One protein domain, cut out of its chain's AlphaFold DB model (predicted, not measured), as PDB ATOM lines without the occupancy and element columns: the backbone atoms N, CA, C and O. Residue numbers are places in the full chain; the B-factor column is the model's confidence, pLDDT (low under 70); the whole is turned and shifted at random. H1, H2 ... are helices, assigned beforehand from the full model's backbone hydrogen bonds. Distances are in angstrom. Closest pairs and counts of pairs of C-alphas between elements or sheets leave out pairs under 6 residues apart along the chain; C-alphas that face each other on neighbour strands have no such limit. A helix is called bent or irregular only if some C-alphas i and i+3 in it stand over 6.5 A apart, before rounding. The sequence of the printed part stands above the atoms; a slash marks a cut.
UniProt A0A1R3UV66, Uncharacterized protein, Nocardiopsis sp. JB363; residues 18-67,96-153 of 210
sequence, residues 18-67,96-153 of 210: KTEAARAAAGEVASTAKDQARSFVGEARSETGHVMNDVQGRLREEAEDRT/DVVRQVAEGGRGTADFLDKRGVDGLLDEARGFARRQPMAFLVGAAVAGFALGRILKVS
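AT A GLANCE: This is residues 18 to 67 and 96 to 153 of the 210 residues of an uncharacterized protein of Nocardiopsis sp. JB363 (UniProt A0A1R3UV66). One long helix, H1, bows in a wide arc, and opposite it H2a, H2b and H3 form an open zigzag joined at its corners. The printed part has 108 residues with helices H1, H2, H3 and no named strand: all helix, loose, radius of gyration of the C-alphas 18.7 A, spans 52 by 40 by 30 A.

IN THESE COORDINATES: Find C-alpha 18 at (111.639, 60.017, 228.523), where H1, residues 18 to 67, begins. Assigned as one helix by hydrogen bonds, it is bent, C-alphas 46 and 49 being 6.6 A apart: H1a, 18 to 46, spans 40.9 A; H1b, 49 to 67, 26.6 A. H2, residues 96 to 130, likewise assigned, is bent, C-alphas 114 and 117 being 9.7 A apart: H2a, 96 to 114, is irregular, C-alphas 103 and 106 being 6.8 A apart; H2b is 117 to 130. H3, residues 132 to 151, spans 27.2 A to C-alpha 151 at (117.738, 51.727, 263.143).

HOW THE PARTS SIT: H1a and H1b, about perpendicular at 86 degrees, touch no helix. H2a, with residues 111 to 112 alone, and H2b, with 119 to 120 alone, touch only at the corner, closest C-alphas Leu 112 and Leu 120, 7.1 A, at a steep tilt of 53 degrees. H2b, with 127 to 128 alone, and H3, with 134 to 136 alone, touch only at the corner, closest C-alphas Ala 128 and Phe 135, 5.3 A. Every O i to N i+4 pair is within hydrogen-bond range in H2b and H3, against 21 of 25 in H1a, 12 of 15 in H1b and 10 of 15 in H2a.

THE WHOLE: Residues 68 to 95 are not printed; C-alphas 67 and 96 are 35.9 A apart across the cut. pLDDT is under 70 at 17 residues, among them 42 to 48 and 62 to 67.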
ATOM      1  N   LYS A  18     111.480  60.664 227.209       64.94
ATOM      2  CA  LYS A  18     111.639  60.017 228.523       64.94
ATOM      3  C   LYS A  18     111.159  60.910 229.662       64.94
ATOM      4  O   LYS A  18     110.567  60.404 230.611       64.94
ATOM      5  N   THR A  19     111.388  62.219 229.573       77.19
ATOM      6  CA  THR A  19     110.914  63.172 230.585       77.19
ATOM      7  C   THR A  19     109.397  63.317 230.565       77.19
ATOM      8  O   THR A  19     108.792  63.386 231.631       77.19
ATOM      9  N   GLU A  20     108.760  63.272 229.397       76.94
ATOM     10  CA  GLU A  20     107.301  63.352 229.284       76.94
ATOM     11  C   GLU A  20     106.601  62.077 229.775       76.94
ATOM     12  O   GLU A  20     105.648  62.159 230.553       76.94
ATOM     13  N   ALA A  21     107.145  60.899 229.450       76.56
ATOM     14  CA  ALA A  21     106.676  59.627 230.001       76.56
ATOM     15  C   ALA A  21     106.869  59.547 231.528       76.56
ATOM     16  O   ALA A  21     105.961  59.132 232.251       76.56
ATOM     17  N   ALA A  22     108.019  60.002 232.039       76.25
ATOM     18  CA  ALA A  22     108.273  60.074 233.477       76.25
ATOM     19  C   ALA A  22     107.334  61.064 234.178       76.25
ATOM     20  O   ALA A  22     106.855  60.784 235.274       76.25
ATOM     21  N   ARG A  23     107.024  62.203 233.550       79.75
ATOM     22  CA  ARG A  23     106.095  63.206 234.088       79.75
ATOM     23  C   ARG A  23     104.655  62.698 234.104       79.75
ATOM     24  O   ARG A  23     103.942  62.977 235.063       79.75
ATOM     25  N   ALA A  24     104.248  61.937 233.089       80.00
ATOM     26  CA  ALA A  24     102.938  61.294 233.038       80.00
ATOM     27  C   ALA A  24     102.793  60.231 234.141       80.00
ATOM     28  O   ALA A  24     101.853  60.294 234.932       80.00
ATOM     29  N   ALA A  25     103.775  59.332 234.275       74.38
ATOM     30  CA  ALA A  25     103.791  58.316 235.330       74.38
ATOM     31  C   ALA A  25     103.856  58.939 236.737       74.38
ATOM     32  O   ALA A  25     103.123  58.539 237.641       74.38
ATOM     33  N   ALA A  26     104.685  59.972 236.922       77.50
ATOM     34  CA  ALA A  26     104.763  60.712 238.176       77.50
ATOM     35  C   ALA A  26     103.457  61.457 238.490       77.50
ATOM     36  O   ALA A  26     103.076  61.533 239.652       77.50
ATOM     37  N   GLY A  27     102.756  61.984 237.482       81.31
ATOM     38  CA  GLY A  27     101.465  62.651 237.647       81.31
ATOM     39  C   GLY A  27     100.356  61.711 238.125       81.31
ATOM     40  O   GLY A  27      99.554  62.094 238.978       81.31
ATOM     41  N   GLU A  28     100.337  60.473 237.630       79.69
ATOM     42  CA  GLU A  28      99.350  59.456 238.013       79.69
ATOM     43  C   GLU A  28      99.574  58.940 239.444       79.69
ATOM     44  O   GLU A  28      98.645  58.900 240.259       79.69
ATOM     45  N   VAL A  29     100.833  58.650 239.792       77.19
ATOM     46  CA  VAL A  29     101.222  58.268 241.158       77.19
ATOM     47  C   VAL A  29     101.012  59.430 242.125       77.19
ATOM     48  O   VAL A  29     100.480  59.223 243.211       77.19
ATOM     49  N   ALA A  30     101.363  60.662 241.742       81.25
ATOM     50  CA  ALA A  30     101.165  61.837 242.585       81.25
ATOM     51  C   ALA A  30      99.681  62.126 242.838       81.25
ATOM     52  O   ALA A  30      99.336  62.480 243.963       81.25
ATOM     53  N   SER A  31      98.798  61.962 241.846       78.44
ATOM     54  CA  SER A  31      97.349  62.101 242.056       78.44
ATOM     55  C   SER A  31      96.814  61.025 242.999       78.44
ATOM     56  O   SER A  31      96.182  61.355 244.000       78.44
ATOM     57  N   THR A  32      97.157  59.757 242.759       78.69
ATOM     58  CA  THR A  32      96.705  58.631 243.595       78.69
ATOM     59  C   THR A  32      97.223  58.742 245.033       78.69
ATOM     60  O   THR A  32      96.468  58.593 245.996       78.69
ATOM     61  N   ALA A  33      98.506  59.069 245.197       76.31
ATOM     62  CA  ALA A  33      99.123  59.285 246.500       76.31
ATOM     63  C   ALA A  33      98.547  60.516 247.207       76.31
ATOM     64  O   ALA A  33      98.400  60.497 248.423       76.31
ATOM     65  N   LYS A  34      98.183  61.580 246.481       81.69
ATOM     66  CA  LYS A  34      97.570  62.786 247.058       81.69
ATOM     67  C   LYS A  34      96.191  62.504 247.644       81.69
ATOM     68  O   LYS A  34      95.889  63.035 248.713       81.69
ATOM     69  N   ASP A  35      95.379  61.681 246.988       80.38
ATOM     70  CA  ASP A  35      94.052  61.328 247.497       80.38
ATOM     71  C   ASP A  35      94.136  60.404 248.720       80.38
ATOM     72  O   ASP A  35      93.430  60.621 249.703       80.38
ATOM     73  N   GLN A  36      95.074  59.453 248.733       72.06
ATOM     74  CA  GLN A  36      95.317  58.603 249.907       72.06
ATOM     75  C   GLN A  36      95.962  59.381 251.066       72.06
ATOM     76  O   GLN A  36      95.528  59.272 252.213       72.06
ATOM     77  N   ALA A  37      96.956  60.226 250.782       72.44
ATOM     78  CA  ALA A  37      97.647  61.022 251.792       72.44
ATOM     79  C   ALA A  37      96.723  62.048 252.454       72.44
ATOM     80  O   ALA A  37      96.851  62.290 253.649       72.44
ATOM     81  N   ARG A  38      95.765  62.636 251.726       75.62
ATOM     82  CA  ARG A  38      94.775  63.553 252.321       75.62
ATOM     83  C   ARG A  38      93.936  62.886 253.411       75.62
ATOM     84  O   ARG A  38      93.672  63.531 254.422       75.62
ATOM     85  N   SER A  39      93.577  61.618 253.228       70.19
ATOM     86  CA  SER A  39      92.811  60.838 254.206       70.19
ATOM     87  C   SER A  39      93.655  60.460 255.430       70.19
ATOM     88  O   SER A  39      93.188  60.587 256.555       70.19
ATOM     89  N   PHE A  40      94.923  60.085 255.233       68.25
ATOM     90  CA  PHE A  40      95.836  59.725 256.327       68.25
ATOM     91  C   PHE A  40      96.366  60.931 257.124       68.25
ATOM     92  O   PHE A  40      96.541  60.843 258.336       68.25
ATOM     93  N   VAL A  41      96.611  62.075 256.476       71.88
ATOM     94  CA  VAL A  41      97.139  63.291 257.132       71.88
ATOM     95  C   VAL A  41      96.099  63.947 258.047       71.88
ATOM     96  O   VAL A  41      96.476  64.574 259.038       71.88
ATOM     97  N   GLY A  42      94.806  63.808 257.735       67.44
ATOM     98  CA  GLY A  42      93.718  64.313 258.578       67.44
ATOM     99  C   GLY A  42      93.651  63.624 259.943       67.44
ATOM    100  O   GLY A  42      93.511  64.309 260.952       67.44
ATOM    101  N   GLU A  43      93.841  62.302 259.968       66.19
ATOM    102  CA  GLU A  43      93.783  61.471 261.179       66.19
ATOM    103  C   GLU A  43      95.105  61.535 261.973       66.19
ATOM    104  O   GLU A  43      95.127  61.857 263.160       66.19
ATOM    105  N   ALA A  44      96.248  61.375 261.292       65.25
ATOM    106  CA  ALA A  44      97.564  61.342 261.938       65.25
ATOM    107  C   ALA A  44      97.935  62.660 262.646       65.25
ATOM    108  O   ALA A  44      98.655  62.661 263.652       65.25
ATOM    109  N   ARG A  45      97.441  63.809 262.157       66.44
ATOM    110  CA  ARG A  45      97.742  65.123 262.747       66.44
ATOM    111  C   ARG A  45      97.166  65.288 264.156       66.44
ATOM    112  O   ARG A  45      97.735  66.054 264.931       66.44
ATOM    113  N   SER A  46      96.078  64.589 264.482       67.44
ATOM    114  CA  SER A  46      95.450  64.668 265.805       67.44
ATOM    115  C   SER A  46      96.108  63.736 266.831       67.44
ATOM    116  O   SER A  46      96.065  64.020 268.023       67.44
ATOM    117  N   GLU A  47      96.765  62.664 266.384       64.19
ATOM    118  CA  GLU A  47      97.322  61.619 267.259       64.19
ATOM    119  C   GLU A  47      98.815  61.827 267.580       64.19
ATOM    120  O   GLU A  47      99.289  61.506 268.671       64.19
ATOM    121  N   THR A  48      99.565  62.461 266.671       67.62
ATOM    122  CA  THR A  48     101.030  62.627 266.799       67.62
ATOM    123  C   THR A  48     101.444  63.559 267.953       67.62
ATOM    124  O   THR A  48     102.551  63.451 268.480       67.62
ATOM    125  N   GLY A  49     100.566  64.480 268.372       70.69
ATOM    126  CA  GLY A  49     100.878  65.478 269.404       70.69
ATOM    127  C   GLY A  49     101.098  64.892 270.803       70.69
ATOM    128  O   GLY A  49     101.919  65.409 271.558       70.69
ATOM    129  N   HIS A  50     100.405  63.801 271.139       71.62
ATOM    130  CA  HIS A  50     100.518  63.162 272.453       71.62
ATOM    131  C   HIS A  50     101.755  62.260 272.542       71.62
ATOM    132  O   HIS A  50     102.521  62.359 273.496       71.62
ATOM    133  N   VAL A  51     102.022  61.489 271.484       72.94
ATOM    134  CA  VAL A  51     103.182  60.586 271.401       72.94
ATOM    135  C   VAL A  51     104.504  61.356 271.478       72.94
ATOM    136  O   VAL A  51     105.437  60.907 272.135       72.94
ATOM    137  N   MET A  52     104.596  62.541 270.863       77.00
ATOM    138  CA  MET A  52     105.841  63.318 270.871       77.00
ATOM    139  C   MET A  52     106.219  63.828 272.272       77.00
ATOM    140  O   MET A  52     107.399  63.819 272.618       77.00
ATOM    141  N   ASN A  53     105.243  64.231 273.094       76.62
ATOM    142  CA  ASN A  53     105.505  64.681 274.467       76.62
ATOM    143  C   ASN A  53     105.975  63.525 275.363       76.62
ATOM    144  O   ASN A  53     106.925  63.694 276.130       76.62
ATOM    145  N   ASP A  54     105.362  62.348 275.224       77.62
ATOM    146  CA  ASP A  54     105.748  61.155 275.987       77.62
ATOM    147  C   ASP A  54     107.138  60.643 275.584       77.62
ATOM    148  O   ASP A  54     107.942  60.262 276.435       77.62
ATOM    149  N   VAL A  55     107.450  60.681 274.284       76.00
ATOM    150  CA  VAL A  55     108.773  60.335 273.746       76.00
ATOM    151  C   VAL A  55     109.820  61.340 274.221       76.00
ATOM    152  O   VAL A  55     110.879  60.933 274.684       76.00
ATOM    153  N   GLN A  56     109.535  62.644 274.184       81.31
ATOM    154  CA  GLN A  56     110.477  63.673 274.629       81.31
ATOM    155  C   GLN A  56     110.802  63.565 276.126       81.31
ATOM    156  O   GLN A  56     111.962  63.745 276.502       81.31
ATOM    157  N   GLY A  57     109.808  63.257 276.966       75.94
ATOM    158  CA  GLY A  57     110.014  63.016 278.396       75.94
ATOM    159  C   GLY A  57     110.955  61.835 278.650       75.94
ATOM    160  O   GLY A  57     111.946  61.980 279.363       75.94
ATOM    161  N   ARG A  58     110.708  60.705 277.977       72.88
ATOM    162  CA  ARG A  58     111.502  59.472 278.124       72.88
ATOM    163  C   ARG A  58     112.906  59.585 277.531       72.88
ATOM    164  O   ARG A  58     113.867  59.168 278.164       72.88
ATOM    165  N   LEU A  59     113.056  60.211 276.359       73.88
ATOM    166  CA  LEU A  59     114.370  60.440 275.742       73.88
ATOM    167  C   LEU A  59     115.284  61.271 276.641       73.88
ATOM    168  O   LEU A  59     116.492  61.057 276.636       73.88
ATOM    169  N   ARG A  60     114.726  62.236 277.379       75.69
ATOM    170  CA  ARG A  60     115.509  63.112 278.254       75.69
ATOM    171  C   ARG A  60     116.026  62.368 279.484       75.69
ATOM    172  O   ARG A  60     117.170  62.587 279.857       75.69
ATOM    173  N   GLU A  61     115.221  61.468 280.044       70.12
ATOM    174  CA  GLU A  61     115.628  60.576 281.139       70.12
ATOM    175  C   GLU A  61     116.636  59.510 280.674       70.12
ATOM    176  O   GLU A  61     117.579  59.192 281.389       70.12
ATOM    177  N   GLU A  62     116.499  58.996 279.451       64.44
ATOM    178  CA  GLU A  62     117.314  57.880 278.956       64.44
ATOM    179  C   GLU A  62     118.634  58.321 278.284       64.44
ATOM    180  O   GLU A  62     119.612  57.565 278.234       64.44
ATOM    181  N   ALA A  63     118.702  59.570 277.808       67.06
ATOM    182  CA  ALA A  63     119.911  60.157 277.231       67.06
ATOM    183  C   ALA A  63     121.053  60.265 278.256       67.06
ATOM    184  O   ALA A  63     122.197  59.959 277.922       67.06
ATOM    185  N   GLU A  64     120.761  60.630 279.508       63.53
ATOM    186  CA  GLU A  64     121.785  60.819 280.548       63.53
ATOM    187  C   GLU A  64     122.514  59.509 280.924       63.53
ATOM    188  O   GLU A  64     123.708  59.521 281.255       63.53
ATOM    189  N   ASP A  65     121.844  58.362 280.770       64.81
ATOM    190  CA  ASP A  65     122.407  57.036 281.049       64.81
ATOM    191  C   ASP A  65     123.118  56.404 279.839       64.81
ATOM    192  O   ASP A  65     124.123  55.700 280.003       64.81
ATOM    193  N   ARG A  66     122.678  56.695 278.606       61.97
ATOM    194  CA  ARG A  66     123.274  56.132 277.376       61.97
ATOM    195  C   ARG A  66     124.459  56.947 276.828       61.97
ATOM    196  O   ARG A  66     125.336  56.371 276.177       61.97
ATOM    197  N   THR A  67     124.578  58.244 277.147       64.38
ATOM    198  CA  THR A  67     125.683  59.111 276.674       64.38
ATOM    199  C   THR A  67     127.075  58.627 277.105       64.38
ATOM    200  O   THR A  67     128.042  58.801 276.362       64.38
ATOM    201  N   ASP A  96     131.391  67.934 242.899       77.75
ATOM    202  CA  ASP A  96     130.876  69.280 242.615       77.75
ATOM    203  C   ASP A  96     129.713  69.666 243.539       77.75
ATOM    204  O   ASP A  96     129.645  70.805 244.004       77.75
ATOM    205  N   VAL A  97     128.850  68.708 243.895       77.75
ATOM    206  CA  VAL A  97     127.784  68.918 244.891       77.75
ATOM    207  C   VAL A  97     128.391  69.186 246.267       77.75
ATOM    208  O   VAL A  97     127.971  70.111 246.961       77.75
ATOM    209  N   VAL A  98     129.417  68.424 246.649       80.31
ATOM    210  CA  VAL A  98     130.145  68.614 247.911       80.31
ATOM    211  C   VAL A  98     130.835  69.976 247.941       80.31
ATOM    212  O   VAL A  98     130.742  70.673 248.951       80.31
ATOM    213  N   ARG A  99     131.462  70.408 246.841       78.50
ATOM    214  CA  ARG A  99     132.097  71.730 246.742       78.50
ATOM    215  C   ARG A  99     131.081  72.864 246.868       78.50
ATOM    216  O   ARG A  99     131.318  73.811 247.615       78.50
ATOM    217  N   GLN A 100     129.919  72.732 246.234       80.12
ATOM    218  CA  GLN A 100     128.852  73.727 246.323       80.12
ATOM    219  C   GLN A 100     128.221  73.795 247.726       80.12
ATOM    220  O   GLN A 100     127.878  74.875 248.210       80.12
ATOM    221  N   VAL A 101     128.128  72.661 248.424       81.50
ATOM    222  CA  VAL A 101     127.720  72.611 249.835       81.50
ATOM    223  C   VAL A 101     128.793  73.214 250.749       81.50
ATOM    224  O   VAL A 101     128.460  73.962 251.669       81.50
ATOM    225  N   ALA A 102     130.076  72.949 250.489       76.31
ATOM    226  CA  ALA A 102     131.192  73.483 251.269       76.31
ATOM    227  C   ALA A 102     131.283  75.016 251.184       76.31
ATOM    228  O   ALA A 102     131.534  75.677 252.194       76.31
ATOM    229  N   GLU A 103     131.016  75.592 250.010       77.62
ATOM    230  CA  GLU A 103     130.947  77.046 249.825       77.62
ATOM    231  C   GLU A 103     129.749  77.674 250.562       77.62
ATOM    232  O   GLU A 103     129.869  78.773 251.105       77.62
ATOM    233  N   GLY A 104     128.623  76.957 250.677       74.69
ATOM    234  CA  GLY A 104     127.450  77.394 251.444       74.69
ATOM    235  C   GLY A 104     127.566  77.221 252.966       74.69
ATOM    236  O   GLY A 104     126.921  77.950 253.722       74.69
ATOM    237  N   GLY A 105     128.401  76.292 253.444       71.94
ATOM    238  CA  GLY A 105     128.442  75.868 254.850       71.94
ATOM    239  C   GLY A 105     128.940  76.918 255.848       71.94
ATOM    240  O   GLY A 105     128.523  76.907 257.008       71.94
ATOM    241  N   ARG A 106     129.780  77.869 255.416       73.06
ATOM    242  CA  ARG A 106     130.301  78.937 256.297       73.06
ATOM    243  C   ARG A 106     129.191  79.841 256.843       73.06
ATOM    244  O   ARG A 106     129.266  80.259 257.990       73.06
ATOM    245  N   GLY A 107     128.131  80.076 256.066       77.75
ATOM    246  CA  GLY A 107     126.995  80.893 256.503       77.75
ATOM    247  C   GLY A 107     126.150  80.239 257.602       77.75
ATOM    248  O   GLY A 107     125.522  80.944 258.391       77.75
ATOM    249  N   THR A 108     126.157  78.907 257.695       82.38
ATOM    250  CA  THR A 108     125.330  78.158 258.653       82.38
ATOM    251  C   THR A 108     125.850  78.275 260.084       82.38
ATOM    252  O   THR A 108     125.054  78.429 261.007       82.38
ATOM    253  N   ALA A 109     127.173  78.245 260.281       80.00
ATOM    254  CA  ALA A 109     127.779  78.391 261.608       80.00
ATOM    255  C   ALA A 109     127.529  79.794 262.187       80.00
ATOM    256  O   ALA A 109     127.098  79.929 263.330       80.00
ATOM    257  N   ASP A 110     127.704  80.828 261.360       84.31
ATOM    258  CA  ASP A 110     127.391  82.219 261.698       84.31
ATOM    259  C   ASP A 110     125.903  82.436 262.017       84.31
ATOM    260  O   ASP A 110     125.547  83.231 262.887       84.31
ATOM    261  N   PHE A 111     125.013  81.743 261.305       85.44
ATOM    262  CA  PHE A 111     123.577  81.801 261.558       85.44
ATOM    263  C   PHE A 111     123.207  81.155 262.900       85.44
ATOM    264  O   PHE A 111     122.388  81.708 263.635       85.44
ATOM    265  N   LEU A 112     123.835  80.022 263.236       87.19
ATOM    266  CA  LEU A 112     123.661  79.346 264.523       87.19
ATOM    267  C   LEU A 112     124.157  80.198 265.693       87.19
ATOM    268  O   LEU A 112     123.458  80.303 266.694       87.19
ATOM    269  N   ASP A 113     125.324  80.827 265.557       87.25
ATOM    270  CA  ASP A 113     125.889  81.707 266.587       87.25
ATOM    271  C   ASP A 113     124.987  82.925 266.847       87.25
ATOM    272  O   ASP A 113     124.689  83.275 267.987       87.25
ATOM    273  N   LYS A 114     124.465  83.535 265.775       90.88
ATOM    274  CA  LYS A 114     123.677  84.773 265.865       90.88
ATOM    275  C   LYS A 114     122.208  84.564 266.214       90.88
ATOM    276  O   LYS A 114     121.609  85.447 266.826       90.88
ATOM    277  N   ARG A 115     121.587  83.469 265.765       90.12
ATOM    278  CA  ARG A 115     120.136  83.241 265.921       90.12
ATOM    279  C   ARG A 115     119.777  81.987 266.713       90.12
ATOM    280  O   ARG A 115     118.597  81.777 266.996       90.12
ATOM    281  N   GLY A 116     120.761  81.172 267.080       91.62
ATOM    282  CA  GLY A 116     120.539  79.934 267.814       91.62
ATOM    283  C   GLY A 116     119.664  78.929 267.061       91.62
ATOM    284  O   GLY A 116     119.389  79.042 265.863       91.62
ATOM    285  N   VAL A 117     119.205  77.922 267.803       88.69
ATOM    286  CA  VAL A 117     118.347  76.847 267.281       88.69
ATOM    287  C   VAL A 117     116.948  77.366 266.941       88.69
ATOM    288  O   VAL A 117     116.390  76.972 265.919       88.69
ATOM    289  N   ASP A 118     116.403  78.292 267.732       90.19
ATOM    290  CA  ASP A 118     115.085  78.884 267.471       90.19
ATOM    291  C   ASP A 118     115.042  79.614 266.124       90.19
ATOM    292  O   ASP A 118     114.092  79.458 265.355       90.19
ATOM    293  N   GLY A 119     116.107  80.344 265.781       90.88
ATOM    294  CA  GLY A 119     116.230  80.979 264.473       90.88
ATOM    295  C   GLY A 119     116.312  79.982 263.321       90.88
ATOM    296  O   GLY A 119     115.782  80.249 262.244       90.88
ATOM    297  N   LEU A 120     116.940  78.822 263.537       90.44
ATOM    298  CA  LEU A 120     117.008  77.759 262.532       90.44
ATOM    299  C   LEU A 120     115.635  77.127 262.298       90.44
ATOM    300  O   LEU A 120     115.265  76.870 261.153       90.44
ATOM    301  N   LEU A 121     114.863  76.915 263.365       92.31
ATOM    302  CA  LEU A 121     113.496  76.408 263.271       92.31
ATOM    303  C   LEU A 121     112.580  77.393 262.540       92.31
ATOM    304  O   LEU A 121     111.766  76.972 261.713       92.31
ATOM    305  N   ASP A 122     112.723  78.694 262.801       93.56
ATOM    306  CA  ASP A 122     111.936  79.717 262.111       93.56
ATOM    307  C   ASP A 122     112.297  79.810 260.619       93.56
ATOM    308  O   ASP A 122     111.407  79.853 259.765       93.56
ATOM    309  N   GLU A 123     113.584  79.717 260.271       91.56
ATOM    310  CA  GLU A 123     114.034  79.685 258.873       91.56
ATOM    311  C   GLU A 123     113.561  78.415 258.152       91.56
ATOM    312  O   GLU A 123     113.040  78.492 257.038       91.56
ATOM    313  N   ALA A 124     113.637  77.247 258.799       93.19
ATOM    314  CA  ALA A 124     113.104  75.997 258.259       93.19
ATOM    315  C   ALA A 124     111.587  76.086 258.022       93.19
ATOM    316  O   ALA A 124     111.082  75.659 256.978       93.19
ATOM    317  N   ARG A 125     110.848  76.707 258.950       93.56
ATOM    318  CA  ARG A 125     109.411  76.971 258.808       93.56
ATOM    319  C   ARG A 125     109.121  77.946 257.666       93.56
ATOM    320  O   ARG A 125     108.149  77.756 256.930       93.56
ATOM    321  N   GLY A 126     109.955  78.970 257.497       95.50
ATOM    322  CA  GLY A 126     109.907  79.905 256.374       95.50
ATOM    323  C   GLY A 126     110.154  79.213 255.032       95.50
ATOM    324  O   GLY A 126     109.388  79.407 254.084       95.50
ATOM    325  N   PHE A 127     111.165  78.346 254.964       94.38
ATOM    326  CA  PHE A 127     111.488  77.546 253.784       94.38
ATOM    327  C   PHE A 127     110.348  76.592 253.417       94.38
ATOM    328  O   PHE A 127     109.911  76.580 252.267       94.38
ATOM    329  N   ALA A 128     109.781  75.883 254.398       94.69
ATOM    330  CA  ALA A 128     108.638  74.993 254.190       94.69
ATOM    331  C   ALA A 128     107.428  75.718 253.575       94.69
ATOM    332  O   ALA A 128     106.719  75.157 252.741       94.69
ATOM    333  N   ARG A 129     107.203  76.988 253.943       95.81
ATOM    334  CA  ARG A 129     106.126  77.815 253.373       95.81
ATOM    335  C   ARG A 129     106.424  78.310 251.957       95.81
ATOM    336  O   ARG A 129     105.500  78.430 251.161       95.81
ATOM    337  N   ARG A 130     107.686  78.624 251.644       96.88
ATOM    338  CA  ARG A 130     108.109  79.150 250.328       96.88
ATOM    339  C   ARG A 130     108.278  78.051 249.277       96.88
ATOM    340  O   ARG A 130     108.047  78.282 248.094       96.88
ATOM    341  N   GLN A 131     108.722  76.876 249.705       95.12
ATOM    342  CA  GLN A 131     109.109  75.755 248.850       95.12
ATOM    343  C   GLN A 131     108.616  74.430 249.469       95.12
ATOM    344  O   GLN A 131     109.426  73.610 249.905       95.12
ATOM    345  N   PRO A 132     107.294  74.176 249.505       91.06
ATOM    346  CA  PRO A 132     106.745  72.998 250.181       91.06
ATOM    347  C   PRO A 132     107.254  71.677 249.586       91.06
ATOM    348  O   PRO A 132     107.553  70.746 250.325       91.06
ATOM    349  N   MET A 133     107.421  71.597 248.261       93.19
ATOM    350  CA  MET A 133     107.898  70.375 247.597       93.19
ATOM    351  C   MET A 133     109.363  70.065 247.917       93.19
ATOM    352  O   MET A 133     109.687  68.928 248.250       93.19
ATOM    353  N   ALA A 134     110.239  71.072 247.854       94.19
ATOM    354  CA  ALA A 134     111.653  70.893 248.173       94.19
ATOM    355  C   ALA A 134     111.842  70.524 249.650       94.19
ATOM    356  O   ALA A 134     112.651  69.655 249.963       94.19
ATOM    357  N   PHE A 135     111.052  71.129 250.546       93.88
ATOM    358  CA  PHE A 135     111.070  70.782 251.963       93.88
ATOM    359  C   PHE A 135     110.657  69.330 252.209       93.88
ATOM    360  O   PHE A 135     111.347  68.641 252.944       93.88
ATOM    361  N   LEU A 136     109.586  68.833 251.579       93.19
ATOM    362  CA  LEU A 136     109.161  67.439 251.750       93.19
ATOM    363  C   LEU A 136     110.207  66.444 251.237       93.19
ATOM    364  O   LEU A 136     110.504  65.471 251.925       93.19
ATOM    365  N   VAL A 137     110.796  66.698 250.065       94.62
ATOM    366  CA  VAL A 137     111.872  65.853 249.522       94.62
ATOM    367  C   VAL A 137     113.093  65.884 250.442       94.62
ATOM    368  O   VAL A 137     113.614  64.832 250.808       94.62
ATOM    369  N   GLY A 138     113.514  67.075 250.875       94.50
ATOM    370  CA  GLY A 138     114.636  67.239 251.796       94.50
ATOM    371  C   GLY A 138     114.388  66.568 253.147       94.50
ATOM    372  O   GLY A 138     115.252  65.851 253.642       94.50
ATOM    373  N   ALA A 139     113.193  66.730 253.714       94.25
ATOM    374  CA  ALA A 139     112.789  66.108 254.970       94.25
ATOM    375  C   ALA A 139     112.688  64.585 254.854       94.25
ATOM    376  O   ALA A 139     113.050  63.892 255.796       94.25
ATOM    377  N   ALA A 140     112.250  64.046 253.713       94.69
ATOM    378  CA  ALA A 140     112.236  62.605 253.480       94.69
ATOM    379  C   ALA A 140     113.658  62.033 253.437       94.69
ATOM    380  O   ALA A 140     113.932  61.028 254.085       94.69
ATOM    381  N   VAL A 141     114.581  62.697 252.734       94.75
ATOM    382  CA  VAL A 141     115.993  62.282 252.676       94.75
ATOM    383  C   VAL A 141     116.655  62.402 254.050       94.75
ATOM    384  O   VAL A 141     117.268  61.445 254.521       94.75
ATOM    385  N   ALA A 142     116.498  63.544 254.724       93.31
ATOM    386  CA  ALA A 142     117.062  63.781 256.051       93.31
ATOM    387  C   ALA A 142     116.456  62.842 257.103       93.31
ATOM    388  O   ALA A 142     117.178  62.245 257.896       93.31
ATOM    389  N   GLY A 143     115.137  62.660 257.076       88.69
ATOM    390  CA  GLY A 143     114.405  61.758 257.957       88.69
ATOM    391  C   GLY A 143     114.771  60.297 257.727       88.69
ATOM    392  O   GLY A 143     114.951  59.567 258.694       88.69
ATOM    393  N   PHE A 144     114.968  59.869 256.476       93.62
ATOM    394  CA  PHE A 144     115.466  58.529 256.169       93.62
ATOM    395  C   PHE A 144     116.900  58.333 256.664       93.62
ATOM    396  O   PHE A 144     117.199  57.299 257.254       93.62
ATOM    397  N   ALA A 145     117.782  59.320 256.480       90.44
ATOM    398  CA  ALA A 145     119.155  59.249 256.974       90.44
ATOM    399  C   ALA A 145     119.199  59.147 258.509       90.44
ATOM    400  O   ALA A 145     119.833  58.237 259.045       90.44
ATOM    401  N   LEU A 146     118.468  60.020 259.210       86.75
ATOM    402  CA  LEU A 146     118.337  59.993 260.671       86.75
ATOM    403  C   LEU A 146     117.676  58.695 261.154       86.75
ATOM    404  O   LEU A 146     118.175  58.054 262.073       86.75
ATOM    405  N   GLY A 147     116.600  58.262 260.497       88.19
ATOM    406  CA  GLY A 147     115.899  57.017 260.802       88.19
ATOM    407  C   GLY A 147     116.779  55.788 260.598       88.19
ATOM    408  O   GLY A 147     116.735  54.860 261.401       88.19
ATOM    409  N   ARG A 148     117.647  55.800 259.579       82.88
ATOM    410  CA  ARG A 148     118.630  54.739 259.378       82.88
ATOM    411  C   ARG A 148     119.624  54.703 260.535       82.88
ATOM    412  O   ARG A 148     119.857  53.623 261.052       82.88
ATOM    413  N   ILE A 149     120.160  55.844 260.979       81.81
ATOM    414  CA  ILE A 149     121.101  55.899 262.118       81.81
ATOM    415  C   ILE A 149     120.449  55.352 263.394       81.81
ATOM    416  O   ILE A 149     121.053  54.547 264.099       81.81
ATOM    417  N   LEU A 150     119.191  55.724 263.648       80.06
ATOM    418  CA  LEU A 150     118.416  55.197 264.773       80.06
ATOM    419  C   LEU A 150     118.177  53.679 264.648       80.06
ATOM    420  O   LEU A 150     118.265  52.968 265.640       80.06
ATOM    421  N   LYS A 151     117.950  53.161 263.430       70.56
ATOM    422  CA  LYS A 151     117.738  51.727 263.143       70.56
ATOM    423  C   LYS A 151     119.013  50.882 263.233       70.56
ATOM    424  O   LYS A 151     118.913  49.685 263.489       70.56
ATOM    425  N   VAL A 152     120.187  51.459 262.962       64.94
ATOM    426  CA  VAL A 152     121.478  50.736 262.966       64.94
ATOM    427  C   VAL A 152     122.158  50.804 264.336       64.94
ATOM    428  O   VAL A 152     123.282  50.344 264.471       64.94
ATOM    429  N   SER A 153     121.507  51.337 265.373       55.12
ATOM    430  CA  SER A 153     121.953  51.053 266.738       55.12
ATOM    431  C   SER A 153     121.530  49.619 267.065       55.12
ATOM    432  O   SER A 153     120.329  49.385 267.189       55.12
TER     433      SER A 153